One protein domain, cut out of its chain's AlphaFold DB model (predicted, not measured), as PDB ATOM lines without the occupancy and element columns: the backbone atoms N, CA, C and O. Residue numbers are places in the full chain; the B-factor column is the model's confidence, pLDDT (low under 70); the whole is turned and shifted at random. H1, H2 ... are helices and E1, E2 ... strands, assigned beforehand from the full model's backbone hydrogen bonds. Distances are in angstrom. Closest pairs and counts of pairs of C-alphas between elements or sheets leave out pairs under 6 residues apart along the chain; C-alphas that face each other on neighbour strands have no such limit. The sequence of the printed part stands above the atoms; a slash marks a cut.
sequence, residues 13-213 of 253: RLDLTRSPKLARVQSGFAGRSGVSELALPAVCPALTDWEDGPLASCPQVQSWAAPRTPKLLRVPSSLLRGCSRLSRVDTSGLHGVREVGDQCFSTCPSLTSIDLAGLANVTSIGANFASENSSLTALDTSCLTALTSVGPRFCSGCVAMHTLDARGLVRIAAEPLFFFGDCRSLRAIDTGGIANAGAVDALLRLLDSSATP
ATOM      1  N   ARG A  13     -24.079 -20.673  16.628       67.06
ATOM      2  CA  ARG A  13     -23.232 -20.653  17.816       67.06
ATOM      3  C   ARG A  13     -21.796 -20.899  17.388       67.06
ATOM      4  O   ARG A  13     -21.529 -21.864  16.674       67.06
ATOM      5  N   LEU A  14     -20.891 -20.034  17.822       67.00
ATOM      6  CA  LEU A  14     -19.457 -20.254  17.740       67.00
ATOM      7  C   LEU A  14     -18.957 -20.569  19.148       67.00
ATOM      8  O   LEU A  14     -18.751 -19.670  19.960       67.00
ATOM      9  N   ASP A  15     -18.815 -21.859  19.437       68.06
ATOM     10  CA  ASP A  15     -18.300 -22.348  20.710       68.06
ATOM     11  C   ASP A  15     -16.807 -22.662  20.574       68.06
ATOM     12  O   ASP A  15     -16.407 -23.642  19.945       68.06
ATOM     13  N   LEU A  16     -15.980 -21.792  21.146       68.50
ATOM     14  CA  LEU A  16     -14.536 -21.965  21.234       68.50
ATOM     15  C   LEU A  16     -14.106 -22.459  22.619       68.50
ATOM     16  O   LEU A  16     -12.904 -22.540  22.853       68.50
ATOM     17  N   THR A  17     -15.025 -22.821  23.528       72.94
ATOM     18  CA  THR A  17     -14.705 -23.201  24.923       72.94
ATOM     19  C   THR A  17     -13.740 -24.390  25.016       72.94
ATOM     20  O   THR A  17     -12.979 -24.497  25.976       72.94
ATOM     21  N   ARG A  18     -13.692 -25.240  23.980       71.06
ATOM     22  CA  ARG A  18     -12.759 -26.376  23.845       71.06
ATOM     23  C   ARG A  18     -11.408 -26.033  23.200       71.06
ATOM     24  O   ARG A  18     -10.644 -26.945  22.891       71.06
ATOM     25  N   SER A  19     -11.086 -24.751  23.025       73.69
ATOM     26  CA  SER A  19      -9.846 -24.278  22.391       73.69
ATOM     27  C   SER A  19      -8.897 -23.598  23.397       73.69
ATOM     28  O   SER A  19      -8.628 -22.404  23.277       73.69
ATOM     29  N   PRO A  20      -8.313 -24.320  24.378       70.38
ATOM     30  CA  PRO A  20      -7.449 -23.720  25.408       70.38
ATOM     31  C   PRO A  20      -6.126 -23.164  24.851       70.38
ATOM     32  O   PRO A  20      -5.457 -22.363  25.503       70.38
ATOM     33  N   LYS A  21      -5.745 -23.583  23.638       74.38
ATOM     34  CA  LYS A  21      -4.566 -23.108  22.901       74.38
ATOM     35  C   LYS A  21      -4.892 -21.988  21.904       74.38
ATOM     36  O   LYS A  21      -4.066 -21.702  21.041       74.38
ATOM     37  N   LEU A  22      -6.084 -21.387  21.978       76.81
ATOM     38  CA  LEU A  22      -6.475 -20.290  21.093       76.81
ATOM     39  C   LEU A  22      -5.506 -19.116  21.275       76.81
ATOM     40  O   LEU A  22      -5.545 -18.418  22.285       76.81
ATOM     41  N   ALA A  23      -4.611 -18.941  20.304       79.81
ATOM     42  CA  ALA A  23      -3.581 -17.908  20.329       79.81
ATOM     43  C   ALA A  23      -3.980 -16.654  19.539       79.81
ATOM     44  O   ALA A  23      -3.464 -15.571  19.814       79.81
ATOM     45  N   ARG A  24      -4.897 -16.810  18.571       78.19
ATOM     46  CA  ARG A  24      -5.355 -15.759  17.657       78.19
ATOM     47  C   ARG A  24      -6.844 -15.871  17.353       78.19
ATOM     48  O   ARG A  24      -7.335 -16.978  17.134       78.19
ATOM     49  N   VAL A  25      -7.531 -14.733  17.284       78.94
ATOM     50  CA  VAL A  25      -8.915 -14.618  16.790       78.94
ATOM     51  C   VAL A  25      -8.902 -13.801  15.501       78.94
ATOM     52  O   VAL A  25      -8.371 -12.696  15.488       78.94
ATOM     53  N   GLN A  26      -9.462 -14.348  14.423       76.69
ATOM     54  CA  GLN A  26      -9.504 -13.692  13.112       76.69
ATOM     55  C   GLN A  26     -10.804 -12.904  12.897       76.69
ATOM     56  O   GLN A  26     -11.846 -13.249  13.456       76.69
ATOM     57  N   SER A  27     -10.756 -11.924  11.993       70.50
ATOM     58  CA  SER A  27     -11.860 -11.048  11.550       70.50
ATOM     59  C   SER A  27     -13.019 -11.776  10.845       70.50
ATOM     60  O   SER A  27     -14.054 -11.190  10.528       70.50
ATOM     61  N   GLY A  28     -12.883 -13.084  10.604       63.62
ATOM     62  CA  GLY A  28     -13.792 -13.879   9.780       63.62
ATOM     63  C   GLY A  28     -15.241 -13.976  10.268       63.62
ATOM     64  O   GLY A  28     -16.064 -14.528   9.532       63.62
ATOM     65  N   PHE A  29     -15.580 -13.478  11.464       69.81
ATOM     66  CA  PHE A  29     -16.951 -13.490  11.994       69.81
ATOM     67  C   PHE A  29     -17.718 -12.174  11.824       69.81
ATOM     68  O   PHE A  29     -18.925 -12.158  12.079       69.81
ATOM     69  N   ALA A  30     -17.076 -11.128  11.294       68.88
ATOM     70  CA  ALA A  30     -17.728  -9.858  11.002       68.88
ATOM     71  C   ALA A  30     -18.939 -10.013  10.057       68.88
ATOM     72  O   ALA A  30     -18.887 -10.748   9.068       68.88
ATOM     73  N   GLY A  31     -20.036  -9.310  10.344       61.75
ATOM     74  CA  GLY A  31     -21.221  -9.196   9.489       61.75
ATOM     75  C   GLY A  31     -22.071 -10.463   9.375       61.75
ATOM     76  O   GLY A  31     -23.002 -10.511   8.569       61.75
ATOM     77  N   ARG A  32     -21.777 -11.512  10.151       69.69
ATOM     78  CA  ARG A  32     -22.512 -12.779  10.058       69.69
ATOM     79  C   ARG A  32     -23.893 -12.670  10.679       69.69
ATOM     80  O   ARG A  32     -24.028 -12.646  11.898       69.69
ATOM     81  N   SER A  33     -24.921 -12.733   9.837       61.34
ATOM     82  CA  SER A  33     -26.332 -12.684  10.238       61.34
ATOM     83  C   SER A  33     -26.793 -13.852  11.121       61.34
ATOM     84  O   SER A  33     -27.794 -13.720  11.824       61.34
ATOM     85  N   GLY A  34     -26.066 -14.975  11.098       60.91
ATOM     86  CA  GLY A  34     -26.416 -16.195  11.825       60.91
ATOM     87  C   GLY A  34     -25.946 -16.260  13.281       60.91
ATOM     88  O   GLY A  34     -26.662 -16.841  14.090       60.91
ATOM     89  N   VAL A  35     -24.786 -15.685  13.634       66.81
ATOM     90  CA  VAL A  35     -24.110 -15.957  14.922       66.81
ATOM     91  C   VAL A  35     -24.798 -15.221  16.071       66.81
ATOM     92  O   VAL A  35     -24.603 -14.019  16.241       66.81
ATOM     93  N   SER A  36     -25.584 -15.953  16.866       62.72
ATOM     94  CA  SER A  36     -26.294 -15.484  18.064       62.72
ATOM     95  C   SER A  36     -25.530 -15.656  19.360       62.72
ATOM     96  O   SER A  36     -25.821 -14.975  20.336       62.72
ATOM     97  N   GLU A  37     -24.551 -16.554  19.382       61.69
ATOM     98  CA  GLU A  37     -23.835 -16.886  20.603       61.69
ATOM     99  C   GLU A  37     -22.366 -17.149  20.290       61.69
ATOM    100  O   GLU A  37     -22.025 -18.082  19.560       61.69
ATOM    101  N   LEU A  38     -21.497 -16.299  20.832       67.19
ATOM    102  CA  LEU A  38     -20.062 -16.528  20.867       67.19
ATOM    103  C   LEU A  38     -19.698 -16.992  22.275       67.19
ATOM    104  O   LEU A  38     -19.659 -16.183  23.201       67.19
ATOM    105  N   ALA A  39     -19.401 -18.276  22.426       66.94
ATOM    106  CA  ALA A  39     -18.887 -18.816  23.674       66.94
ATOM    107  C   ALA A  39     -17.361 -18.918  23.570       66.94
ATOM    108  O   ALA A  39     -16.821 -19.850  22.975       66.94
ATOM    109  N   LEU A  40     -16.651 -17.931  24.116       70.56
ATOM    110  CA  LEU A  40     -15.204 -18.036  24.322       70.56
ATOM    111  C   LEU A  40     -14.932 -18.850  25.600       70.56
ATOM    112  O   LEU A  40     -15.748 -18.814  26.524       70.56
ATOM    113  N   PRO A  41     -13.802 -19.579  25.694       72.94
ATOM    114  CA  PRO A  41     -13.359 -20.124  26.973       72.94
ATOM    115  C   PRO A  41     -13.302 -19.017  28.025       72.94
ATOM    116  O   PRO A  41     -12.803 -17.932  27.739       72.94
ATOM    117  N   ALA A  42     -13.716 -19.306  29.259       80.38
ATOM    118  CA  ALA A  42     -13.612 -18.340  30.355       80.38
ATOM    119  C   ALA A  42     -12.166 -17.850  30.576       80.38
ATOM    120  O   ALA A  42     -11.947 -16.739  31.054       80.38
ATOM    121  N   VAL A  43     -11.170 -18.666  30.206       84.38
ATOM    122  CA  VAL A  43      -9.748 -18.319  30.263       84.38
ATOM    123  C   VAL A  43      -9.075 -18.674  28.942       84.38
ATOM    124  O   VAL A  43      -9.090 -19.828  28.519       84.38
ATOM    125  N   CYS A  44      -8.413 -17.692  28.338       84.62
ATOM    126  CA  CYS A  44      -7.637 -17.842  27.113       84.62
ATOM    127  C   CYS A  44      -6.157 -17.510  27.399       84.62
ATOM    128  O   CYS A  44      -5.701 -16.399  27.121       84.62
ATOM    129  N   PRO A  45      -5.377 -18.447  27.978       84.75
ATOM    130  CA  PRO A  45      -4.039 -18.159  28.510       84.75
ATOM    131  C   PRO A  45      -2.963 -17.968  27.429       84.75
ATOM    132  O   PRO A  45      -1.910 -17.388  27.698       84.75
ATOM    133  N   ALA A  46      -3.203 -18.484  26.221       86.25
ATOM    134  CA  ALA A  46      -2.295 -18.386  25.079       86.25
ATOM    135  C   ALA A  46      -2.644 -17.235  24.123       86.25
ATOM    136  O   ALA A  46      -1.904 -17.004  23.173       86.25
ATOM    137  N   LEU A  47      -3.759 -16.537  24.358       85.44
ATOM    138  CA  LEU A  47      -4.292 -15.536  23.445       85.44
ATOM    139  C   LEU A  47      -3.499 -14.237  23.556       85.44
ATOM    140  O   LEU A  47      -3.531 -13.575  24.593       85.44
ATOM    141  N   THR A  48      -2.779 -13.900  22.488       87.81
ATOM    142  CA  THR A  48      -1.901 -12.721  22.440       87.81
ATOM    143  C   THR A  48      -2.387 -11.653  21.471       87.81
ATOM    144  O   THR A  48      -1.952 -10.513  21.580       87.81
ATOM    145  N   ASP A  49      -3.244 -12.014  20.513       85.38
ATOM    146  CA  ASP A  49      -3.537 -11.168  19.355       85.38
ATOM    147  C   ASP A  49      -4.943 -11.423  18.792       85.38
ATOM    148  O   ASP A  49      -5.364 -12.577  18.644       85.38
ATOM    149  N   TRP A  50      -5.688 -10.349  18.523       86.00
ATOM    150  CA  TRP A  50      -7.004 -10.371  17.875       86.00
ATOM    151  C   TRP A  50      -6.917  -9.500  16.623       86.00
ATOM    152  O   TRP A  50      -6.444  -8.367  16.696       86.00
ATOM    153  N   GLU A  51      -7.394 -10.007  15.489       88.62
ATOM    154  CA  GLU A  51      -7.598  -9.175  14.306       88.62
ATOM    155  C   GLU A  51      -8.733  -8.174  14.550       88.62
ATOM    156  O   GLU A  51      -9.627  -8.421  15.362       88.62
ATOM    157  N   ASP A  52      -8.711  -7.063  13.817       89.31
ATOM    158  CA  ASP A  52      -9.745  -6.035  13.889       89.31
ATOM    159  C   ASP A  52     -11.118  -6.561  13.440       89.31
ATOM    160  O   ASP A  52     -11.257  -7.324  12.484       89.31
ATOM    161  N   GLY A  53     -12.155  -6.132  14.155       87.00
ATOM    162  CA  GLY A  53     -13.549  -6.470  13.906       87.00
ATOM    163  C   GLY A  53     -13.883  -7.960  13.985       87.00
ATOM    164  O   GLY A  53     -14.689  -8.408  13.173       87.00
ATOM    165  N   PRO A  54     -13.351  -8.751  14.939       82.75
ATOM    166  CA  PRO A  54     -13.621 -10.179  14.984       82.75
ATOM    167  C   PRO A  54     -15.102 -10.479  15.209       82.75
ATOM    168  O   PRO A  54     -15.532 -11.556  14.827       82.75
ATOM    169  N   LEU A  55     -15.883  -9.548  15.775       85.81
ATOM    170  CA  LEU A  55     -17.325  -9.681  16.009       85.81
ATOM    171  C   LEU A  55     -18.115  -8.458  15.519       85.81
ATOM    172  O   LEU A  55     -19.232  -8.220  15.975       85.81
ATOM    173  N   ALA A  56     -17.547  -7.661  14.611       88.06
ATOM    174  CA  ALA A  56     -18.232  -6.481  14.098       88.06
ATOM    175  C   ALA A  56     -19.533  -6.879  13.377       88.06
ATOM    176  O   ALA A  56     -19.563  -7.830  12.605       88.06
ATOM    177  N   SER A  57     -20.612  -6.133  13.576       87.81
ATOM    178  CA  SER A  57     -21.900  -6.273  12.899       87.81
ATOM    179  C   SER A  57     -22.532  -7.660  13.051       87.81
ATOM    180  O   SER A  57     -23.240  -8.110  12.152       87.81
ATOM    181  N   CYS A  58     -22.293  -8.353  14.169       84.25
ATOM    182  CA  CYS A  58     -22.997  -9.590  14.504       84.25
ATOM    183  C   CYS A  58     -24.395  -9.245  15.063       84.25
ATOM    184  O   CYS A  58     -24.514  -8.831  16.219       84.25
ATOM    185  N   PRO A  59     -25.489  -9.413  14.294       79.75
ATOM    186  CA  PRO A  59     -26.789  -8.842  14.640       79.75
ATOM    187  C   PRO A  59     -27.544  -9.644  15.701       79.75
ATOM    188  O   PRO A  59     -28.636  -9.253  16.093       79.75
ATOM    189  N   GLN A  60     -27.014 -10.785  16.142       82.19
ATOM    190  CA  GLN A  60     -27.677 -11.656  17.109       82.19
ATOM    191  C   GLN A  60     -26.961 -11.713  18.470       82.19
ATOM    192  O   GLN A  60     -27.528 -12.268  19.408       82.19
ATOM    193  N   VAL A  61     -25.762 -11.131  18.608       83.12
ATOM    194  CA  VAL A  61     -25.050 -11.067  19.895       83.12
ATOM    195  C   VAL A  61     -25.810 -10.132  20.834       83.12
ATOM    196  O   VAL A  61     -25.987  -8.959  20.519       83.12
ATOM    197  N   GLN A  62     -26.260 -10.656  21.977       88.75
ATOM    198  CA  GLN A  62     -27.028  -9.900  22.978       88.75
ATOM    199  C   GLN A  62     -26.165  -9.393  24.132       88.75
ATOM    200  O   GLN A  62     -26.359  -8.288  24.627       88.75
ATOM    201  N   SER A  63     -25.177 -10.172  24.552       90.19
ATOM    202  CA  SER A  63     -24.240  -9.788  25.603       90.19
ATOM    203  C   SER A  63     -22.856 -10.311  25.273       90.19
ATOM    204  O   SER A  63     -22.727 -11.380  24.675       90.19
ATOM    205  N   TRP A  64     -21.831  -9.594  25.713       89.88
ATOM    206  CA  TRP A  64     -20.452 -10.036  25.587       89.88
ATOM    207  C   TRP A  64     -19.731  -9.905  26.923       89.88
ATOM    208  O   TRP A  64     -19.748  -8.836  27.526       89.88
ATOM    209  N   ALA A  65     -19.103 -10.994  27.357       90.88
ATOM    210  CA  ALA A  65     -18.219 -11.024  28.511       90.88
ATOM    211  C   ALA A  65     -16.815 -11.392  28.038       90.88
ATOM    212  O   ALA A  65     -16.620 -12.410  27.365       90.88
ATOM    213  N   ALA A  66     -15.846 -10.542  28.358       89.81
ATOM    214  CA  ALA A  66     -14.466 -10.751  27.978       89.81
ATOM    215  C   ALA A  66     -13.912 -12.023  28.639       89.81
ATOM    216  O   ALA A  66     -14.002 -12.169  29.861       89.81
ATOM    217  N   PRO A  67     -13.275 -12.929  27.878       88.56
ATOM    218  CA  PRO A  67     -12.545 -14.034  28.478       88.56
ATOM    219  C   PRO A  67     -11.315 -13.505  29.221       88.56
ATOM    220  O   PRO A  67     -10.729 -12.496  28.829       88.56
ATOM    221  N   ARG A  68     -10.861 -14.218  30.255       90.44
ATOM    222  CA  ARG A  68      -9.623 -13.867  30.960       90.44
ATOM    223  C   ARG A  68      -8.416 -14.075  30.045       90.44
ATOM    224  O   ARG A  68      -8.068 -15.216  29.729       90.44
ATOM    225  N   THR A  69      -7.756 -12.988  29.653       90.00
ATOM    226  CA  THR A  69      -6.676 -12.978  28.649       90.00
ATOM    227  C   THR A  69      -5.384 -12.362  29.204       90.00
ATOM    228  O   THR A  69      -5.036 -11.224  28.896       90.00
ATOM    229  N   PRO A  70      -4.599 -13.102  30.012       89.50
ATOM    230  CA  PRO A  70      -3.447 -12.536  30.723       89.50
ATOM    231  C   PRO A  70      -2.306 -12.049  29.814       89.50
ATOM    232  O   PRO A  70      -1.440 -11.316  30.281       89.50
ATOM    233  N   LYS A  71      -2.271 -12.473  28.543       91.56
ATOM    234  CA  LYS A  71      -1.224 -12.109  27.574       91.56
ATOM    235  C   LYS A  71      -1.696 -11.147  26.481       91.56
ATOM    236  O   LYS A  71      -0.897 -10.791  25.618       91.56
ATOM    237  N   LEU A  72      -2.968 -10.751  26.486       92.69
ATOM    238  CA  LEU A  72      -3.499  -9.817  25.499       92.69
ATOM    239  C   LEU A  72      -3.152  -8.392  25.931       92.69
ATOM    240  O   LEU A  72      -3.566  -7.948  26.998       92.69
ATOM    241  N   LEU A  73      -2.396  -7.682  25.096       95.19
ATOM    242  CA  LEU A  73      -1.964  -6.310  25.383       95.19
ATOM    243  C   LEU A  73      -2.869  -5.253  24.741       95.19
ATOM    244  O   LEU A  73      -2.899  -4.116  25.211       95.19
ATOM    245  N   ARG A  74      -3.621  -5.622  23.699       95.31
ATOM    246  CA  ARG A  74      -4.471  -4.709  22.933       95.31
ATOM    247  C   ARG A  74      -5.842  -5.320  22.654       95.31
ATOM    248  O   ARG A  74      -5.926  -6.459  22.200       95.31
ATOM    249  N   VAL A  75      -6.903  -4.548  22.878       94.81
ATOM    250  CA  VAL A  75      -8.241  -4.848  22.341       94.81
ATOM    251  C   VAL A  75      -8.278  -4.396  20.880       94.81
ATOM    252  O   VAL A  75      -7.894  -3.258  20.602       94.81
ATOM    253  N   PRO A  76      -8.709  -5.252  19.940       94.12
ATOM    254  CA  PRO A  76      -8.701  -4.919  18.521       94.12
ATOM    255  C   PRO A  76      -9.709  -3.821  18.192       94.12
ATOM    256  O   PRO A  76     -10.726  -3.673  18.871       94.12
ATOM    257  N   SER A  77      -9.468  -3.094  17.106       95.56
ATOM    258  CA  SER A  77     -10.423  -2.105  16.615       95.56
ATOM    259  C   SER A  77     -11.718  -2.796  16.176       95.56
ATOM    260  O   SER A  77     -11.717  -3.948  15.756       95.56
ATOM    261  N   SER A  78     -12.845  -2.091  16.246       93.75
ATOM    262  CA  SER A  78     -14.175  -2.537  15.816       93.75
ATOM    263  C   SER A  78     -14.676  -3.821  16.479       93.75
ATOM    264  O   SER A  78     -15.544  -4.477  15.910       93.75
ATOM    265  N   LEU A  79     -14.159  -4.180  17.664       92.31
ATOM    266  CA  LEU A  79     -14.416  -5.457  18.331       92.31
ATOM    267  C   LEU A  79     -15.870  -5.952  18.199       92.31
ATOM    268  O   LEU A  79     -16.105  -7.005  17.609       92.31
ATOM    269  N   LEU A  80     -16.827  -5.171  18.696       92.81
ATOM    270  CA  LEU A  80     -18.270  -5.431  18.662       92.81
ATOM    271  C   LEU A  80     -19.032  -4.331  17.906       92.81
ATOM    272  O   LEU A  80     -20.234  -4.164  18.105       92.81
ATOM    273  N   ARG A  81     -18.347  -3.557  17.056       94.31
ATOM    274  CA  ARG A  81     -18.944  -2.438  16.317       94.31
ATOM    275  C   ARG A  81     -20.210  -2.879  15.595       94.31
ATOM    276  O   ARG A  81     -20.137  -3.825  14.828       94.31
ATOM    277  N   GLY A  82     -21.326  -2.169  15.713       93.00
ATOM    278  CA  GLY A  82     -22.508  -2.441  14.881       93.00
ATOM    279  C   GLY A  82     -23.352  -3.644  15.311       93.00
ATOM    280  O   GLY A  82     -24.255  -4.047  14.573       93.00
ATOM    281  N   CYS A  83     -23.087  -4.255  16.469       91.44
ATOM    282  CA  CYS A  83     -23.905  -5.349  16.993       91.44
ATOM    283  C   CYS A  83     -25.282  -4.825  17.435       91.44
ATOM    284  O   CYS A  83     -25.468  -4.347  18.552       91.44
ATOM    285  N   SER A  84     -26.273  -4.919  16.545       91.44
ATOM    286  CA  SER A  84     -27.576  -4.256  16.703       91.44
ATOM    287  C   SER A  84     -28.399  -4.709  17.912       91.44
ATOM    288  O   SER A  84     -29.206  -3.925  18.410       91.44
ATOM    289  N   ARG A  85     -28.193  -5.938  18.401       92.00
ATOM    290  CA  ARG A  85     -28.886  -6.514  19.573       92.00
ATOM    291  C   ARG A  85     -28.040  -6.538  20.846       92.00
ATOM    292  O   ARG A  85     -28.548  -6.981  21.873       92.00
ATOM    293  N   LEU A  86     -26.790  -6.074  20.797       93.69
ATOM    294  CA  LEU A  86     -25.894  -6.091  21.950       93.69
ATOM    295  C   LEU A  86     -26.408  -5.105  22.994       93.69
ATOM    296  O   LEU A  86     -26.460  -3.914  22.721       93.69
ATOM    297  N   SER A  87     -26.781  -5.601  24.172       95.88
ATOM    298  CA  SER A  87     -27.291  -4.807  25.287       95.88
ATOM    299  C   SER A  87     -26.272  -4.611  26.407       95.88
ATOM    300  O   SER A  87     -26.356  -3.620  27.130       95.88
ATOM    301  N   ARG A  88     -25.303  -5.524  26.561       95.75
ATOM    302  CA  ARG A  88     -24.299  -5.468  27.635       95.75
ATOM    303  C   ARG A  88     -22.909  -5.893  27.171       95.75
ATOM    304  O   ARG A  88     -22.762  -6.926  26.518       95.75
ATOM    305  N   VAL A  89     -21.905  -5.138  27.606       96.19
ATOM    306  CA  VAL A  89     -20.478  -5.460  27.485       96.19
ATOM    307  C   VAL A  89     -19.870  -5.541  28.884       96.19
ATOM    308  O   VAL A  89     -20.060  -4.629  29.682       96.19
ATOM    309  N   ASP A  90     -19.142  -6.616  29.161       95.50
ATOM    310  CA  ASP A  90     -18.349  -6.828  30.374       95.50
ATOM    311  C   ASP A  90     -16.882  -7.029  29.977       95.50
ATOM    312  O   ASP A  90     -16.546  -7.989  29.279       95.50
ATOM    313  N   THR A  91     -16.003  -6.107  30.385       95.62
ATOM    314  CA  THR A  91     -14.572  -6.165  30.062       95.62
ATOM    315  C   THR A  91     -13.711  -6.803  31.149       95.62
ATOM    316  O   THR A  91     -12.491  -6.800  30.993       95.62
ATOM    317  N   SER A  92     -14.280  -7.345  32.231       94.12
ATOM    318  CA  SER A  92     -13.548  -7.838  33.413       94.12
ATOM    319  C   SER A  92     -12.398  -8.800  33.083       94.12
ATOM    320  O   SER A  92     -11.349  -8.742  33.710       94.12
ATOM    321  N   GLY A  93     -12.501  -9.608  32.027       92.38
ATOM    322  CA  GLY A  93     -11.419 -10.494  31.576       92.38
ATOM    323  C   GLY A  93     -10.134  -9.813  31.057       92.38
ATOM    324  O   GLY A  93      -9.127 -10.501  30.868       92.38
ATOM    325  N   LEU A  94     -10.127  -8.491  30.843       94.31
ATOM    326  CA  LEU A  94      -9.095  -7.765  30.084       94.31
ATOM    327  C   LEU A  94      -7.998  -7.075  30.920       94.31
ATOM    328  O   LEU A  94      -7.295  -6.211  30.402       94.31
ATOM    329  N   HIS A  95      -7.779  -7.467  32.177       92.75
ATOM    330  CA  HIS A  95      -6.874  -6.763  33.110       92.75
ATOM    331  C   HIS A  95      -5.423  -6.530  32.631       92.75
ATOM    332  O   HIS A  95      -4.735  -5.668  33.181       92.75
ATOM    333  N   GLY A  96      -4.924  -7.305  31.661       91.44
ATOM    334  CA  GLY A  96      -3.570  -7.161  31.099       91.44
ATOM    335  C   GLY A  96      -3.451  -6.147  29.955       91.44
ATOM    336  O   GLY A  96      -2.335  -5.830  29.538       91.44
ATOM    337  N   VAL A  97      -4.577  -5.638  29.449       96.25
ATOM    338  CA  VAL A  97      -4.629  -4.758  28.279       96.25
ATOM    339  C   VAL A  97      -4.073  -3.371  28.610       96.25
ATOM    340  O   VAL A  97      -4.362  -2.792  29.657       96.25
ATOM    341  N   ARG A  98      -3.286  -2.825  27.677       96.94
ATOM    342  CA  ARG A  98      -2.724  -1.466  27.705       96.94
ATOM    343  C   ARG A  98      -3.382  -0.530  26.699       96.94
ATOM    344  O   ARG A  98      -3.436   0.672  26.938       96.94
ATOM    345  N   GLU A  99      -3.904  -1.072  25.605       97.25
ATOM    346  CA  GLU A  99      -4.466  -0.286  24.509       97.25
ATOM    347  C   GLU A  99      -5.819  -0.824  24.056       97.25
ATOM    348  O   GLU A  99      -6.034  -2.034  23.969       97.25
ATOM    349  N   VAL A 100      -6.724   0.081  23.705       97.69
ATOM    350  CA  VAL A 100      -8.022  -0.255  23.120       97.69
ATOM    351  C   VAL A 100      -8.121   0.369  21.738       97.69
ATOM    352  O   VAL A 100      -7.897   1.566  21.586       97.69
ATOM    353  N   GLY A 101      -8.438  -0.438  20.727       97.25
ATOM    354  CA  GLY A 101      -8.584   0.019  19.350       97.25
ATOM    355  C   GLY A 101      -9.798   0.919  19.108       97.25
ATOM    356  O   GLY A 101     -10.657   1.118  19.970       97.25
ATOM    357  N   ASP A 102      -9.882   1.451  17.893       97.25
ATOM    358  CA  ASP A 102     -10.963   2.349  17.484       97.25
ATOM    359  C   ASP A 102     -12.302   1.609  17.415       97.25
ATOM    360  O   ASP A 102     -12.341   0.448  17.026       97.25
ATOM    361  N   GLN A 103     -13.418   2.281  17.704       96.31
ATOM    362  CA  GLN A 103     -14.778   1.777  17.446       96.31
ATOM    363  C   GLN A 103     -15.129   0.444  18.142       96.31
ATOM    364  O   GLN A 103     -16.027  -0.263  17.693       96.31
ATOM    365  N   CYS A 104     -14.439   0.069  19.227       94.88
ATOM    366  CA  CYS A 104     -14.615  -1.239  19.877       94.88
ATOM    367  C   CYS A 104     -16.073  -1.569  20.220       94.88
ATOM    368  O   CYS A 104     -16.500  -2.704  20.011       94.88
ATOM    369  N   PHE A 105     -16.827  -0.589  20.712       96.56
ATOM    370  CA  PHE A 105     -18.215  -0.741  21.145       96.56
ATOM    371  C   PHE A 105     -19.122   0.303  20.482       96.56
ATOM    372  O   PHE A 105     -20.079   0.768  21.095       96.56
ATOM    373  N   SER A 106     -18.809   0.722  19.252       96.56
ATOM    374  CA  SER A 106     -19.560   1.780  18.567       96.56
ATOM    375  C   SER A 106     -20.785   1.255  17.816       96.56
ATOM    376  O   SER A 106     -20.839   0.093  17.403       96.56
ATOM    377  N   THR A 107     -21.751   2.139  17.565       96.56
ATOM    378  CA  THR A 107     -22.905   1.903  16.683       96.56
ATOM    379  C   THR A 107     -23.731   0.674  17.108       96.56
ATOM    380  O   THR A 107     -24.239  -0.074  16.276       96.56
ATOM    381  N   CYS A 108     -23.857   0.428  18.414       96.50
ATOM    382  CA  CYS A 108     -24.672  -0.641  18.990       96.50
ATOM    383  C   CYS A 108     -25.970  -0.035  19.562       96.50
ATOM    384  O   CYS A 108     -26.026   0.321  20.739       96.50
ATOM    385  N   PRO A 109     -27.045   0.106  18.762       95.94
ATOM    386  CA  PRO A 109     -28.240   0.855  19.158       95.94
ATOM    387  C   PRO A 109     -28.972   0.287  20.380       95.94
ATOM    388  O   PRO A 109     -29.680   1.041  21.042       95.94
ATOM    389  N   SER A 110     -28.799  -1.002  20.697       97.44
ATOM    390  CA  SER A 110     -29.400  -1.653  21.873       97.44
ATOM    391  C   SER A 110     -28.512  -1.625  23.124       97.44
ATOM    392  O   SER A 110     -28.952  -2.097  24.170       97.44
ATOM    393  N   LEU A 111     -27.280  -1.107  23.043       97.94
ATOM    394  CA  LEU A 111     -26.295  -1.187  24.126       97.94
ATOM    395  C   LEU A 111     -26.686  -0.250  25.263       97.94
ATOM    396  O   LEU A 111     -26.690   0.961  25.079       97.94
ATOM    397  N   THR A 112     -27.011  -0.810  26.429       97.50
ATOM    398  CA  THR A 112     -27.462  -0.045  27.602       97.50
ATOM    399  C   THR A 112     -26.400   0.084  28.682       97.50
ATOM    400  O   THR A 112     -26.471   1.021  29.476       97.50
ATOM    401  N   SER A 113     -25.419  -0.826  28.725       96.25
ATOM    402  CA  SER A 113     -24.362  -0.827  29.741       96.25
ATOM    403  C   SER A 113     -23.033  -1.360  29.209       96.25
ATOM    404  O   SER A 113     -23.002  -2.410  28.558       96.25
ATOM    405  N   ILE A 114     -21.945  -0.689  29.582       97.75
ATOM    406  CA  ILE A 114     -20.567  -1.134  29.374       97.75
ATOM    407  C   ILE A 114     -19.876  -1.123  30.739       97.75
ATOM    408  O   ILE A 114     -19.761  -0.064  31.350       97.75
ATOM    409  N   ASP A 115     -19.431  -2.284  31.212       97.44
ATOM    410  CA  ASP A 115     -18.547  -2.390  32.373       97.44
ATOM    411  C   ASP A 115     -17.093  -2.313  31.898       97.44
ATOM    412  O   ASP A 115     -16.659  -3.157  31.113       97.44
ATOM    413  N   LEU A 116     -16.371  -1.284  32.355       97.19
ATOM    414  CA  LEU A 116     -14.981  -0.994  31.998       97.19
ATOM    415  C   LEU A 116     -13.962  -1.514  33.027       97.19
ATOM    416  O   LEU A 116     -12.766  -1.274  32.855       97.19
ATOM    417  N   ALA A 117     -14.377  -2.232  34.081       95.81
ATOM    418  CA  ALA A 117     -13.518  -2.591  35.218       95.81
ATOM    419  C   ALA A 117     -12.231  -3.334  34.820       95.81
ATOM    420  O   ALA A 117     -11.170  -3.148  35.421       95.81
ATOM    421  N   GLY A 118     -12.284  -4.155  33.768       95.81
ATOM    422  CA  GLY A 118     -11.094  -4.849  33.268       95.81
ATOM    423  C   GLY A 118     -10.093  -3.966  32.518       95.81
ATOM    424  O   GLY A 118      -9.005  -4.434  32.208       95.81
ATOM    425  N   LEU A 119     -10.412  -2.700  32.244       96.94
ATOM    426  CA  LEU A 119      -9.572  -1.768  31.485       96.94
ATOM    427  C   LEU A 119      -8.766  -0.804  32.372       96.94
ATOM    428  O   LEU A 119      -8.194   0.157  31.868       96.94
ATOM    429  N   ALA A 120      -8.666  -1.053  33.679       95.56
ATOM    430  CA  ALA A 120      -7.993  -0.144  34.616       95.56
ATOM    431  C   ALA A 120      -6.513   0.157  34.282       95.56
ATOM    432  O   ALA A 120      -5.987   1.206  34.648       95.56
ATOM    433  N   ASN A 121      -5.843  -0.750  33.561       95.94
ATOM    434  CA  ASN A 121      -4.439  -0.633  33.152       95.94
ATOM    435  C   ASN A 121      -4.233  -0.010  31.760       95.94
ATOM    436  O   ASN A 121      -3.082   0.091  31.311       95.94
ATOM    437  N   VAL A 122      -5.319   0.379  31.082       97.50
ATOM    438  CA  VAL A 122      -5.288   0.965  29.740       97.50
ATOM    439  C   VAL A 122      -4.737   2.384  29.794       97.50
ATOM    440  O   VAL A 122      -5.201   3.217  30.564       97.50
ATOM    441  N   THR A 123      -3.755   2.666  28.941       96.31
ATOM    442  CA  THR A 123      -3.125   3.987  28.801       96.31
ATOM    443  C   THR A 123      -3.636   4.750  27.580       96.31
ATOM    444  O   THR A 123      -3.542   5.980  27.550       96.31
ATOM    445  N   SER A 124      -4.197   4.048  26.588       95.75
ATOM    446  CA  SER A 124      -4.719   4.639  25.351       95.75
ATOM    447  C   SER A 124      -6.017   3.975  24.887       95.75
ATOM    448  O   SER A 124      -6.084   2.747  24.786       95.75
ATOM    449  N   ILE A 125      -7.025   4.786  24.559       96.94
ATOM    450  CA  ILE A 125      -8.268   4.340  23.915       96.94
ATOM    451  C   ILE A 125      -8.423   5.023  22.555       96.94
ATOM    452  O   ILE A 125      -8.285   6.237  22.434       96.94
ATOM    453  N   GLY A 126      -8.737   4.237  21.530       95.69
ATOM    454  CA  GLY A 126      -8.956   4.701  20.168       95.69
ATOM    455  C   GLY A 126     -10.176   5.608  19.981       95.69
ATOM    456  O   GLY A 126     -10.971   5.867  20.887       95.69
ATOM    457  N   ALA A 127     -10.334   6.099  18.757       94.38
ATOM    458  CA  ALA A 127     -11.441   6.958  18.363       94.38
ATOM    459  C   ALA A 127     -12.783   6.216  18.411       94.38
ATOM    460  O   ALA A 127     -12.855   5.021  18.123       94.38
ATOM    461  N   ASN A 128     -13.874   6.948  18.660       95.06
ATOM    462  CA  ASN A 128     -15.247   6.430  18.580       95.06
ATOM    463  C   ASN A 128     -15.513   5.208  19.486       95.06
ATOM    464  O   ASN A 128     -16.334   4.364  19.144       95.06
ATOM    465  N   PHE A 129     -14.803   5.077  20.612       95.94
ATOM    466  CA  PHE A 129     -14.830   3.896  21.487       95.94
ATOM    467  C   PHE A 129     -16.235   3.331  21.750       95.94
ATOM    468  O   PHE A 129     -16.464   2.142  21.525       95.94
ATOM    469  N   ALA A 130     -17.164   4.191  22.165       96.00
ATOM    470  CA  ALA A 130     -18.559   3.866  22.431       96.00
ATOM    471  C   ALA A 130     -19.507   4.879  21.762       96.00
ATOM    472  O   ALA A 130     -20.525   5.255  22.341       96.00
ATOM    473  N   SER A 131     -19.174   5.350  20.557       94.19
ATOM    474  CA  SER A 131     -20.006   6.321  19.835       94.19
ATOM    475  C   SER A 131     -21.287   5.700  19.269       94.19
ATOM    476  O   SER A 131     -21.338   4.507  18.987       94.19
ATOM    477  N   GLU A 132     -22.305   6.525  19.023       95.69
ATOM    478  CA  GLU A 132     -23.564   6.176  18.347       95.69
ATOM    479  C   GLU A 132     -24.350   5.042  19.030       95.69
ATOM    480  O   GLU A 132     -25.103   4.306  18.391       95.69
ATOM    481  N   ASN A 133     -24.203   4.906  20.350       96.94
ATOM    482  CA  ASN A 133     -24.992   3.980  21.153       96.94
ATOM    483  C   ASN A 133     -26.259   4.681  21.653       96.94
ATOM    484  O   ASN A 133     -26.278   5.305  22.714       96.94
ATOM    485  N   SER A 134     -27.337   4.586  20.875       95.25
ATOM    486  CA  SER A 134     -28.582   5.322  21.135       95.25
ATOM    487  C   SER A 134     -29.306   4.935  22.428       95.25
ATOM    488  O   SER A 134     -30.145   5.709  22.877       95.25
ATOM    489  N   SER A 135     -28.993   3.777  23.019       97.81
ATOM    490  CA  SER A 135     -29.596   3.292  24.273       97.81
ATOM    491  C   SER A 135     -28.660   3.363  25.484       97.81
ATOM    492  O   SER A 135     -29.071   2.987  26.584       97.81
ATOM    493  N   LEU A 136     -27.416   3.826  25.317       97.56
ATOM    494  CA  LEU A 136     -26.464   3.906  26.422       97.56
ATOM    495  C   LEU A 136     -26.851   5.087  27.310       97.56
ATOM    496  O   LEU A 136     -26.889   6.224  26.851       97.56
ATOM    497  N   THR A 137     -27.165   4.806  28.571       95.69
ATOM    498  CA  THR A 137     -27.758   5.778  29.505       95.69
ATOM    499  C   THR A 137     -26.744   6.363  30.483       95.69
ATOM    500  O   THR A 137     -26.871   7.511  30.915       95.69
ATOM    501  N   ALA A 138     -25.710   5.597  30.810       95.94
ATOM    502  CA  ALA A 138     -24.632   6.013  31.682       95.94
ATOM    503  C   ALA A 138     -23.311   5.389  31.237       95.94
ATOM    504  O   ALA A 138     -23.301   4.312  30.638       95.94
ATOM    505  N   LEU A 139     -22.206   6.050  31.570       95.81
ATOM    506  CA  LEU A 139     -20.878   5.472  31.437       95.81
ATOM    507  C   LEU A 139     -20.032   5.813  32.662       95.81
ATOM    508  O   LEU A 139     -19.914   6.982  33.026       95.81
ATOM    509  N   ASP A 140     -19.444   4.786  33.270       95.56
ATOM    510  CA  ASP A 140     -18.524   4.933  34.393       95.56
ATOM    511  C   ASP A 140     -17.081   4.749  33.913       95.56
ATOM    512  O   ASP A 140     -16.697   3.651  33.511       95.56
ATOM    513  N   THR A 141     -16.286   5.823  33.928       93.94
ATOM    514  CA  THR A 141     -14.861   5.767  33.565       93.94
ATOM    515  C   THR A 141     -13.930   5.745  34.773       93.94
ATOM    516  O   THR A 141     -12.718   5.703  34.586       93.94
ATOM    517  N   SER A 142     -14.442   5.750  36.007       93.44
ATOM    518  CA  SER A 142     -13.653   5.930  37.236       93.44
ATOM    519  C   SER A 142     -12.518   4.918  37.416       93.44
ATOM    520  O   SER A 142     -11.492   5.230  38.023       93.44
ATOM    521  N   CYS A 143     -12.653   3.723  36.839       93.88
ATOM    522  CA  CYS A 143     -11.626   2.690  36.874       93.88
ATOM    523  C   CYS A 143     -10.424   2.969  35.953       93.88
ATOM    524  O   CYS A 143      -9.379   2.351  36.141       93.88
ATOM    525  N   LEU A 144     -10.530   3.875  34.971       94.06
ATOM    526  CA  LEU A 144      -9.506   4.144  33.948       94.06
ATOM    527  C   LEU A 144      -8.357   5.032  34.463       94.06
ATOM    528  O   LEU A 144      -7.936   5.986  33.817       94.06
ATOM    529  N   THR A 145      -7.813   4.724  35.637       90.50
ATOM    530  CA  THR A 145      -6.818   5.565  36.329       90.50
ATOM    531  C   THR A 145      -5.482   5.678  35.582       90.50
ATOM    532  O   THR A 145      -4.759   6.671  35.725       90.50
ATOM    533  N   ALA A 146      -5.148   4.691  34.741       93.38
ATOM    534  CA  ALA A 146      -3.940   4.681  33.920       93.38
ATOM    535  C   ALA A 146      -4.057   5.486  32.606       93.38
ATOM    536  O   ALA A 146      -3.023   5.753  31.987       93.38
ATOM    537  N   LEU A 147      -5.259   5.921  32.216       93.00
ATOM    538  CA  LEU A 147      -5.546   6.502  30.904       93.00
ATOM    539  C   LEU A 147      -4.856   7.853  30.694       93.00
ATOM    540  O   LEU A 147      -4.979   8.755  31.514       93.00
ATOM    541  N   THR A 148      -4.137   8.007  29.582       91.00
ATOM    542  CA  THR A 148      -3.420   9.253  29.233       91.00
ATOM    543  C   THR A 148      -3.773   9.796  27.853       91.00
ATOM    544  O   THR A 148      -3.500  10.957  27.562       91.00
ATOM    545  N   SER A 149      -4.364   8.967  26.992       90.25
ATOM    546  CA  SER A 149      -4.737   9.335  25.627       90.25
ATOM    547  C   SER A 149      -6.085   8.734  25.260       90.25
ATOM    548  O   SER A 149      -6.345   7.561  25.539       90.25
ATOM    549  N   VAL A 150      -6.934   9.533  24.617       90.69
ATOM    550  CA  VAL A 150      -8.214   9.085  24.068       90.69
ATOM    551  C   VAL A 150      -8.417   9.711  22.696       90.69
ATOM    552  O   VAL A 150      -8.153  10.897  22.501       90.69
ATOM    553  N   GLY A 151      -8.884   8.914  21.741       90.00
ATOM    554  CA  GLY A 151      -9.226   9.384  20.407       90.00
ATOM    555  C   GLY A 151     -10.483  10.270  20.370       90.00
ATOM    556  O   GLY A 151     -11.260  10.329  21.326       90.00
ATOM    557  N   PRO A 152     -10.732  10.958  19.242       87.81
ATOM    558  CA  PRO A 152     -11.929  11.777  19.064       87.81
ATOM    559  C   PRO A 152     -13.215  10.948  19.173       87.81
ATOM    560  O   PRO A 152     -13.220   9.741  18.916       87.81
ATOM    561  N   ARG A 153     -14.333  11.621  19.470       88.19
ATOM    562  CA  ARG A 153     -15.682  11.024  19.492       88.19
ATOM    563  C   ARG A 153     -15.864   9.855  20.468       88.19
ATOM    564  O   ARG A 153     -16.696   8.993  20.211       88.19
ATOM    565  N   PHE A 154     -15.134   9.830  21.588       90.56
ATOM    566  CA  PHE A 154     -15.158   8.747  22.587       90.56
ATOM    567  C   PHE A 154     -16.559   8.182  22.874       90.56
ATOM    568  O   PHE A 154     -16.743   6.967  22.806       90.56
ATOM    569  N   CYS A 155     -17.546   9.050  23.119       90.38
ATOM    570  CA  CYS A 155     -18.955   8.684  23.324       90.38
ATOM    571  C   CYS A 155     -19.921   9.557  22.507       90.38
ATOM    572  O   CYS A 155     -21.071   9.745  22.894       90.38
ATOM    573  N   SER A 156     -19.477  10.096  21.368       89.50
ATOM    574  CA  SER A 156     -20.314  10.950  20.511       89.50
ATOM    575  C   SER A 156     -21.586  10.228  20.046       89.50
ATOM    576  O   SER A 156     -21.542   9.039  19.762       89.50
ATOM    577  N   GLY A 157     -22.723  10.916  19.956       89.31
ATOM    578  CA  GLY A 157     -23.990  10.361  19.474       89.31
ATOM    579  C   GLY A 157     -24.711   9.435  20.458       89.31
ATOM    580  O   GLY A 157     -25.695   8.799  20.074       89.31
ATOM    581  N   CYS A 158     -24.277   9.351  21.720       92.69
ATOM    582  CA  CYS A 158     -25.016   8.647  22.773       92.69
ATOM    583  C   CYS A 158     -26.210   9.488  23.243       92.69
ATOM    584  O   CYS A 158     -26.204  10.100  24.309       92.69
ATOM    585  N   VAL A 159     -27.251   9.554  22.411       91.62
ATOM    586  CA  VAL A 159     -28.376  10.484  22.593       91.62
ATOM    587  C   VAL A 159     -29.188  10.256  23.872       91.62
ATOM    588  O   VAL A 159     -29.817  11.203  24.339       91.62
ATOM    589  N   ALA A 160     -29.171   9.047  24.442       94.44
ATOM    590  CA  ALA A 160     -29.855   8.704  25.692       94.44
ATOM    591  C   ALA A 160     -28.965   8.829  26.940       94.44
ATOM    592  O   ALA A 160     -29.471   8.689  28.054       94.44
ATOM    593  N   MET A 161     -27.664   9.096  26.782       93.38
ATOM    594  CA  MET A 161     -26.739   9.154  27.910       93.38
ATOM    595  C   MET A 161     -27.057  10.368  28.760       93.38
ATOM    596  O   MET A 161     -27.092  11.477  28.245       93.38
ATOM    597  N   HIS A 162     -27.276  10.159  30.053       91.62
ATOM    598  CA  HIS A 162     -27.626  11.221  30.983       91.62
ATOM    599  C   HIS A 162     -26.607  11.474  32.084       91.62
ATOM    600  O   HIS A 162     -26.562  12.587  32.615       91.62
ATOM    601  N   THR A 163     -25.799  10.472  32.415       90.69
ATOM    602  CA  THR A 163     -24.782  10.568  33.461       90.69
ATOM    603  C   THR A 163     -23.461  10.015  32.960       90.69
ATOM    604  O   THR A 163     -23.422   8.939  32.363       90.69
ATOM    605  N   LEU A 164     -22.380  10.715  33.260       90.38
ATOM    606  CA  LEU A 164     -21.027  10.263  32.992       90.38
ATOM    607  C   LEU A 164     -20.196  10.428  34.257       90.38
ATOM    608  O   LEU A 164     -20.147  11.524  34.805       90.38
ATOM    609  N   ASP A 165     -19.492   9.382  34.662       91.75
ATOM    610  CA  ASP A 165     -18.371   9.523  35.584       91.75
ATOM    611  C   ASP A 165     -17.098   9.773  34.776       91.75
ATOM    612  O   ASP A 165     -16.700   8.929  33.971       91.75
ATOM    613  N   ALA A 166     -16.476  10.932  34.965       87.31
ATOM    614  CA  ALA A 166     -15.291  11.386  34.250       87.31
ATOM    615  C   ALA A 166     -13.999  11.276  35.082       87.31
ATOM    616  O   ALA A 166     -12.953  11.773  34.657       87.31
ATOM    617  N   ARG A 167     -14.022  10.617  36.253       88.19
ATOM    618  CA  ARG A 167     -12.854  10.509  37.150       88.19
ATOM    619  C   ARG A 167     -11.662   9.779  36.524       88.19
ATOM    620  O   ARG A 167     -10.524  10.041  36.904       88.19
ATOM    621  N   GLY A 168     -11.887   8.904  35.545       89.50
ATOM    622  CA  GLY A 168     -10.803   8.270  34.785       89.50
ATOM    623  C   GLY A 168     -10.237   9.116  33.643       89.50
ATOM    624  O   GLY A 168      -9.243   8.733  33.038       89.50
ATOM    625  N   LEU A 169     -10.840  10.265  33.323       86.69
ATOM    626  CA  LEU A 169     -10.473  11.086  32.156       86.69
ATOM    627  C   LEU A 169      -9.489  12.220  32.494       86.69
ATOM    628  O   LEU A 169      -9.045  12.963  31.624       86.69
ATOM    629  N   VAL A 170      -9.106  12.334  33.762       81.31
ATOM    630  CA  VAL A 170      -8.424  13.497  34.357       81.31
ATOM    631  C   VAL A 170      -6.964  13.674  33.945       81.31
ATOM    632  O   VAL A 170      -6.370  14.721  34.186       81.31
ATOM    633  N   ARG A 171      -6.367  12.632  33.361       82.62
ATOM    634  CA  ARG A 171      -4.959  12.594  32.932       82.62
ATOM    635  C   ARG A 171      -4.798  12.737  31.416       82.62
ATOM    636  O   ARG A 171      -3.674  12.653  30.923       82.62
ATOM    637  N   ILE A 172      -5.893  12.926  30.675       81.06
ATOM    638  CA  ILE A 172      -5.851  13.120  29.225       81.06
ATOM    639  C   ILE A 172      -5.294  14.516  28.947       81.06
ATOM    640  O   ILE A 172      -5.880  15.517  29.342       81.06
ATOM    641  N   ALA A 173      -4.136  14.577  28.288       69.00
ATOM    642  CA  ALA A 173      -3.469  15.842  27.968       69.00
ATOM    643  C   ALA A 173      -3.879  16.423  26.602       69.00
ATOM    644  O   ALA A 173      -3.630  17.595  26.328       69.00
ATOM    645  N   ALA A 174      -4.437  15.584  25.725       68.69
ATOM    646  CA  ALA A 174      -4.854  15.963  24.381       68.69
ATOM    647  C   ALA A 174      -6.303  16.462  24.366       68.69
ATOM    648  O   ALA A 174      -7.092  16.065  25.217       68.69
ATOM    649  N   GLU A 175      -6.648  17.246  23.338       67.19
ATOM    650  CA  GLU A 175      -8.010  17.726  23.067       67.19
ATOM    651  C   GLU A 175      -8.700  16.890  21.986       67.19
ATOM    652  O   GLU A 175      -8.704  17.262  20.805       67.19
ATOM    653  N   PRO A 176      -9.269  15.726  22.333       68.00
ATOM    654  CA  PRO A 176     -10.030  14.942  21.383       68.00
ATOM    655  C   PRO A 176     -11.293  15.699  20.963       68.00
ATOM    656  O   PRO A 176     -12.123  16.104  21.777       68.00
ATOM    657  N   LEU A 177     -11.454  15.852  19.651       72.44
ATOM    658  CA  LEU A 177     -12.608  16.516  19.051       72.44
ATOM    659  C   LEU A 177     -13.906  15.738  19.314       72.44
ATOM    660  O   LEU A 177     -13.940  14.507  19.183       72.44
ATOM    661  N   PHE A 178     -14.992  16.469  19.591       73.62
ATOM    662  CA  PHE A 178     -16.358  15.948  19.705       73.62
ATOM    663  C   PHE A 178     -16.516  14.818  20.724       73.62
ATOM    664  O   PHE A 178     -17.247  13.861  20.469       73.62
ATOM    665  N   PHE A 179     -15.831  14.901  21.865       79.00
ATOM    666  CA  PHE A 179     -15.734  13.796  22.822       79.00
ATOM    667  C   PHE A 179     -17.106  13.245  23.262       79.00
ATOM    668  O   PHE A 179     -17.327  12.032  23.204       79.00
ATOM    669  N   PHE A 180     -18.047  14.148  23.566       79.12
ATOM    670  CA  PHE A 180     -19.470  13.870  23.824       79.12
ATOM    671  C   PHE A 180     -20.405  14.571  22.824       79.12
ATOM    672  O   PHE A 180     -21.540  14.911  23.163       79.12
ATOM    673  N   GLY A 181     -19.948  14.818  21.590       79.75
ATOM    674  CA  GLY A 181     -20.780  15.472  20.569       79.75
ATOM    675  C   GLY A 181     -22.134  14.767  20.415       79.75
ATOM    676  O   GLY A 181     -22.206  13.550  20.529       79.75
ATOM    677  N   ASP A 182     -23.227  15.506  20.211       83.44
ATOM    678  CA  ASP A 182     -24.584  14.942  20.070       83.44
ATOM    679  C   ASP A 182     -25.106  14.083  21.257       83.44
ATOM    680  O   ASP A 182     -26.118  13.387  21.118       83.44
ATOM    681  N   CYS A 183     -24.513  14.163  22.456       84.81
ATOM    682  CA  CYS A 183     -25.069  13.562  23.682       84.81
ATOM    683  C   CYS A 183     -26.208  14.422  24.261       84.81
ATOM    684  O   CYS A 183     -26.059  15.106  25.269       84.81
ATOM    685  N   ARG A 184     -27.364  14.415  23.591       84.69
ATOM    686  CA  ARG A 184     -28.471  15.366  23.836       84.69
ATOM    687  C   ARG A 184     -29.167  15.235  25.191       84.69
ATOM    688  O   ARG A 184     -29.829  16.180  25.603       84.69
ATOM    689  N   SER A 185     -29.049  14.087  25.856       87.81
ATOM    690  CA  SER A 185     -29.653  13.853  27.176       87.81
ATOM    691  C   SER A 185     -28.666  14.021  28.334       87.81
ATOM    692  O   SER A 185     -29.067  13.855  29.490       87.81
ATOM    693  N   LEU A 186     -27.391  14.322  28.042       85.69
ATOM    694  CA  LEU A 186     -26.337  14.360  29.050       85.69
ATOM    695  C   LEU A 186     -26.572  15.565  29.953       85.69
ATOM    696  O   LEU A 186     -26.565  16.700  29.492       85.69
ATOM    697  N   ARG A 187     -26.820  15.298  31.236       83.69
ATOM    698  CA  ARG A 187     -27.212  16.319  32.219       83.69
ATOM    699  C   ARG A 187     -26.305  16.359  33.439       83.69
ATOM    700  O   ARG A 187     -26.279  17.375  34.121       83.69
ATOM    701  N   ALA A 188     -25.579  15.281  33.724       85.25
ATOM    702  CA  ALA A 188     -24.675  15.212  34.862       85.25
ATOM    703  C   ALA A 188     -23.333  14.610  34.459       85.25
ATOM    704  O   ALA A 188     -23.276  13.547  33.833       85.25
ATOM    705  N   ILE A 189     -22.266  15.291  34.860       84.88
ATOM    706  CA  ILE A 189     -20.901  14.789  34.768       84.88
ATOM    707  C   ILE A 189     -20.348  14.773  36.187       84.88
ATOM    708  O   ILE A 189     -20.191  15.822  36.820       84.88
ATOM    709  N   ASP A 190     -20.109  13.571  36.699       84.94
ATOM    710  CA  ASP A 190     -19.428  13.368  37.965       84.94
ATOM    711  C   ASP A 190     -17.926  13.444  37.731       84.94
ATOM    712  O   ASP A 190     -17.351  12.746  36.898       84.94
ATOM    713  N   THR A 191     -17.296  14.341  38.467       76.00
ATOM    714  CA  THR A 191     -15.861  14.578  38.398       76.00
ATOM    715  C   THR A 191     -15.173  14.173  39.695       76.00
ATOM    716  O   THR A 191     -13.963  14.297  39.801       76.00
ATOM    717  N   GLY A 192     -15.901  13.689  40.705       70.69
ATOM    718  CA  GLY A 192     -15.319  13.198  41.951       70.69
ATOM    719  C   GLY A 192     -14.612  14.235  42.817       70.69
ATOM    720  O   GLY A 192     -13.901  13.834  43.730       70.69
ATOM    721  N   GLY A 193     -14.758  15.534  42.537       57.41
ATOM    722  CA  GLY A 193     -14.090  16.583  43.324       57.41
ATOM    723  C   GLY A 193     -12.622  16.777  42.972       57.41
ATOM    724  O   GLY A 193     -11.806  17.069  43.838       57.41
ATOM    725  N   ILE A 194     -12.265  16.605  41.699       60.47
ATOM    726  CA  ILE A 194     -10.915  16.888  41.205       60.47
ATOM    727  C   ILE A 194     -10.467  18.291  41.638       60.47
ATOM    728  O   ILE A 194     -10.965  19.302  41.149       60.47
ATOM    729  N   ALA A 195      -9.460  18.333  42.510       53.03
ATOM    730  CA  ALA A 195      -8.833  19.566  42.985       53.03
ATOM    731  C   ALA A 195      -7.646  20.022  42.112       53.03
ATOM    732  O   ALA A 195      -7.099  21.106  42.309       53.03
ATOM    733  N   ASN A 196      -7.213  19.206  41.142       59.34
ATOM    734  CA  ASN A 196      -6.107  19.558  40.253       59.34
ATOM    735  C   ASN A 196      -6.600  20.472  39.121       59.34
ATOM    736  O   ASN A 196      -7.343  20.029  38.244       59.34
ATOM    737  N   ALA A 197      -6.113  21.713  39.098       59.50
ATOM    738  CA  ALA A 197      -6.408  22.696  38.055       59.50
ATOM    739  C   ALA A 197      -6.172  22.163  36.627       59.50
ATOM    740  O   ALA A 197      -6.962  22.458  35.737       59.50
ATOM    741  N   GLY A 198      -5.146  21.333  36.409       63.81
ATOM    742  CA  GLY A 198      -4.870  20.730  35.101       63.81
ATOM    743  C   GLY A 198      -5.908  19.689  34.671       63.81
ATOM    744  O   GLY A 198      -6.197  19.563  33.488       63.81
ATOM    745  N   ALA A 199      -6.510  18.977  35.623       63.31
ATOM    746  CA  ALA A 199      -7.560  18.005  35.340       63.31
ATOM    747  C   ALA A 199      -8.933  18.673  35.153       63.31
ATOM    748  O   ALA A 199      -9.722  18.228  34.323       63.31
ATOM    749  N   VAL A 200      -9.197  19.771  35.870       64.69
ATOM    750  CA  VAL A 200     -10.357  20.636  35.601       64.69
ATOM    751  C   VAL A 200     -10.243  21.262  34.210       64.69
ATOM    752  O   VAL A 200     -11.213  21.244  33.463       64.69
ATOM    753  N   ASP A 201      -9.062  21.757  33.833       69.00
ATOM    754  CA  ASP A 201      -8.804  22.310  32.499       69.00
ATOM    755  C   ASP A 201      -8.972  21.243  31.406       69.00
ATOM    756  O   ASP A 201      -9.702  21.474  30.449       69.00
ATOM    757  N   ALA A 202      -8.424  20.034  31.587       68.44
ATOM    758  CA  ALA A 202      -8.661  18.918  30.667       68.44
ATOM    759  C   ALA A 202     -10.165  18.632  30.480       68.44
ATOM    760  O   ALA A 202     -10.643  18.509  29.355       68.44
ATOM    761  N   LEU A 203     -10.944  18.594  31.565       70.62
ATOM    762  CA  LEU A 203     -12.392  18.369  31.498       70.62
ATOM    763  C   LEU A 203     -13.152  19.523  30.836       70.62
ATOM    764  O   LEU A 203     -14.062  19.278  30.046       70.62
ATOM    765  N   LEU A 204     -12.792  20.771  31.137       70.19
ATOM    766  CA  LEU A 204     -13.398  21.943  30.507       70.19
ATOM    767  C   LEU A 204     -13.157  21.941  29.002       70.19
ATOM    768  O   LEU A 204     -14.073  22.221  28.235       70.19
ATOM    769  N   ARG A 205     -11.960  21.561  28.562       69.94
ATOM    770  CA  ARG A 205     -11.665  21.511  27.136       69.94
ATOM    771  C   ARG A 205     -12.344  20.320  26.435       69.94
ATOM    772  O   ARG A 205     -12.796  20.473  25.300       69.94
ATOM    773  N   LEU A 206     -12.563  19.192  27.127       70.81
ATOM    774  CA  LEU A 206     -13.446  18.111  26.648       70.81
ATOM    775  C   LEU A 206     -14.902  18.575  26.481       70.81
ATOM    776  O   LEU A 206     -15.580  18.171  25.533       70.81
ATOM    777  N   LEU A 207     -15.391  19.422  27.391       71.25
ATOM    778  CA  LEU A 207     -16.713  20.039  27.279       71.25
ATOM    779  C   LEU A 207     -16.763  21.030  26.109       71.25
ATOM    780  O   LEU A 207     -17.682  20.954  25.294       71.25
ATOM    781  N   ASP A 208     -15.754  21.886  25.958       68.69
ATOM    782  CA  ASP A 208     -15.661  22.838  24.847       68.69
ATOM    783  C   ASP A 208     -15.574  22.122  23.488       68.69
ATOM    784  O   ASP A 208     -16.206  22.545  22.518       68.69
ATOM    785  N   SER A 209     -14.865  20.988  23.408       67.62
ATOM    786  CA  SER A 209     -14.769  20.181  22.182       67.62
ATOM    787  C   SER A 209     -16.085  19.486  21.809       67.62
ATOM    788  O   SER A 209     -16.261  19.065  20.661       67.62
ATOM    789  N   SER A 210     -17.007  19.352  22.767       63.94
ATOM    790  CA  SER A 210     -18.327  18.747  22.575       63.94
ATOM    791  C   SER A 210     -19.382  19.731  22.061       63.94
ATOM    792  O   SER A 210     -20.439  19.291  21.600       63.94
ATOM    793  N   ALA A 211     -19.084  21.039  22.064       58.94
ATOM    794  CA  ALA A 211     -19.953  22.061  21.500       58.94
ATOM    795  C   ALA A 211     -20.154  21.809  19.997       58.94
ATOM    796  O   ALA A 211     -19.260  21.986  19.168       58.94
ATOM    797  N   THR A 212     -21.355  21.368  19.630       51.72
ATOM    798  CA  THR A 212     -21.732  21.196  18.228       51.72
ATOM    799  C   THR A 212     -21.779  22.565  17.540       51.72
ATOM    800  O   THR A 212     -22.465  23.453  18.056       51.72
ATOM    801  N   PRO A 213     -21.163  22.769  16.357       34.59
ATOM    802  CA  PRO A 213     -21.589  23.862  15.493       34.59
ATOM    803  C   PRO A 213     -23.082  23.678  15.155       34.59
ATOM    804  O   PRO A 213     -23.559  22.538  15.093       34.59
TER     805      PRO A 213
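This is residues 13 to 213 of the 253 residues of the protein "Hypothetical protein" of Neobodo designis (UniProt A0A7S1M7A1). What shape? With little regular structure, this solenoid of stacked turns has short strands E1 to E8 along one side, then H1 at one end. How built? The 201 printed residues, mixed in class, are compact, radius of gyration of the C-alphas 16.5 A, spanning 51 by 30 by 22 A.

Which strands? E3 is residues 63 to 65, E4 88 to 90, E5 113 to 115, E6 138 to 140, E7 163 to 165, E8 188 to 190, E1 13 to 15, E2 37 to 39; C-alpha 13 is at (-23.232, -20.653, 17.816). Which helix? H1, residues 197 to 210, is 19.9 A long, ending at C-alpha 210 (-18.327, 18.747, 22.575).

Which strands pair? Parallel sheets run E3 E4 E5, E6 E7 E8 and E1 E2; N 64 and O 88 are 2.9 A apart. And H1? It is not on E6 E7 E8; every O i to N i+4 pair is within hydrogen-bond range.

Long links? Successive strands have long links. Low confidence? Residues 28 to 39, among others, have pLDDT under 70; the printed part has no cut.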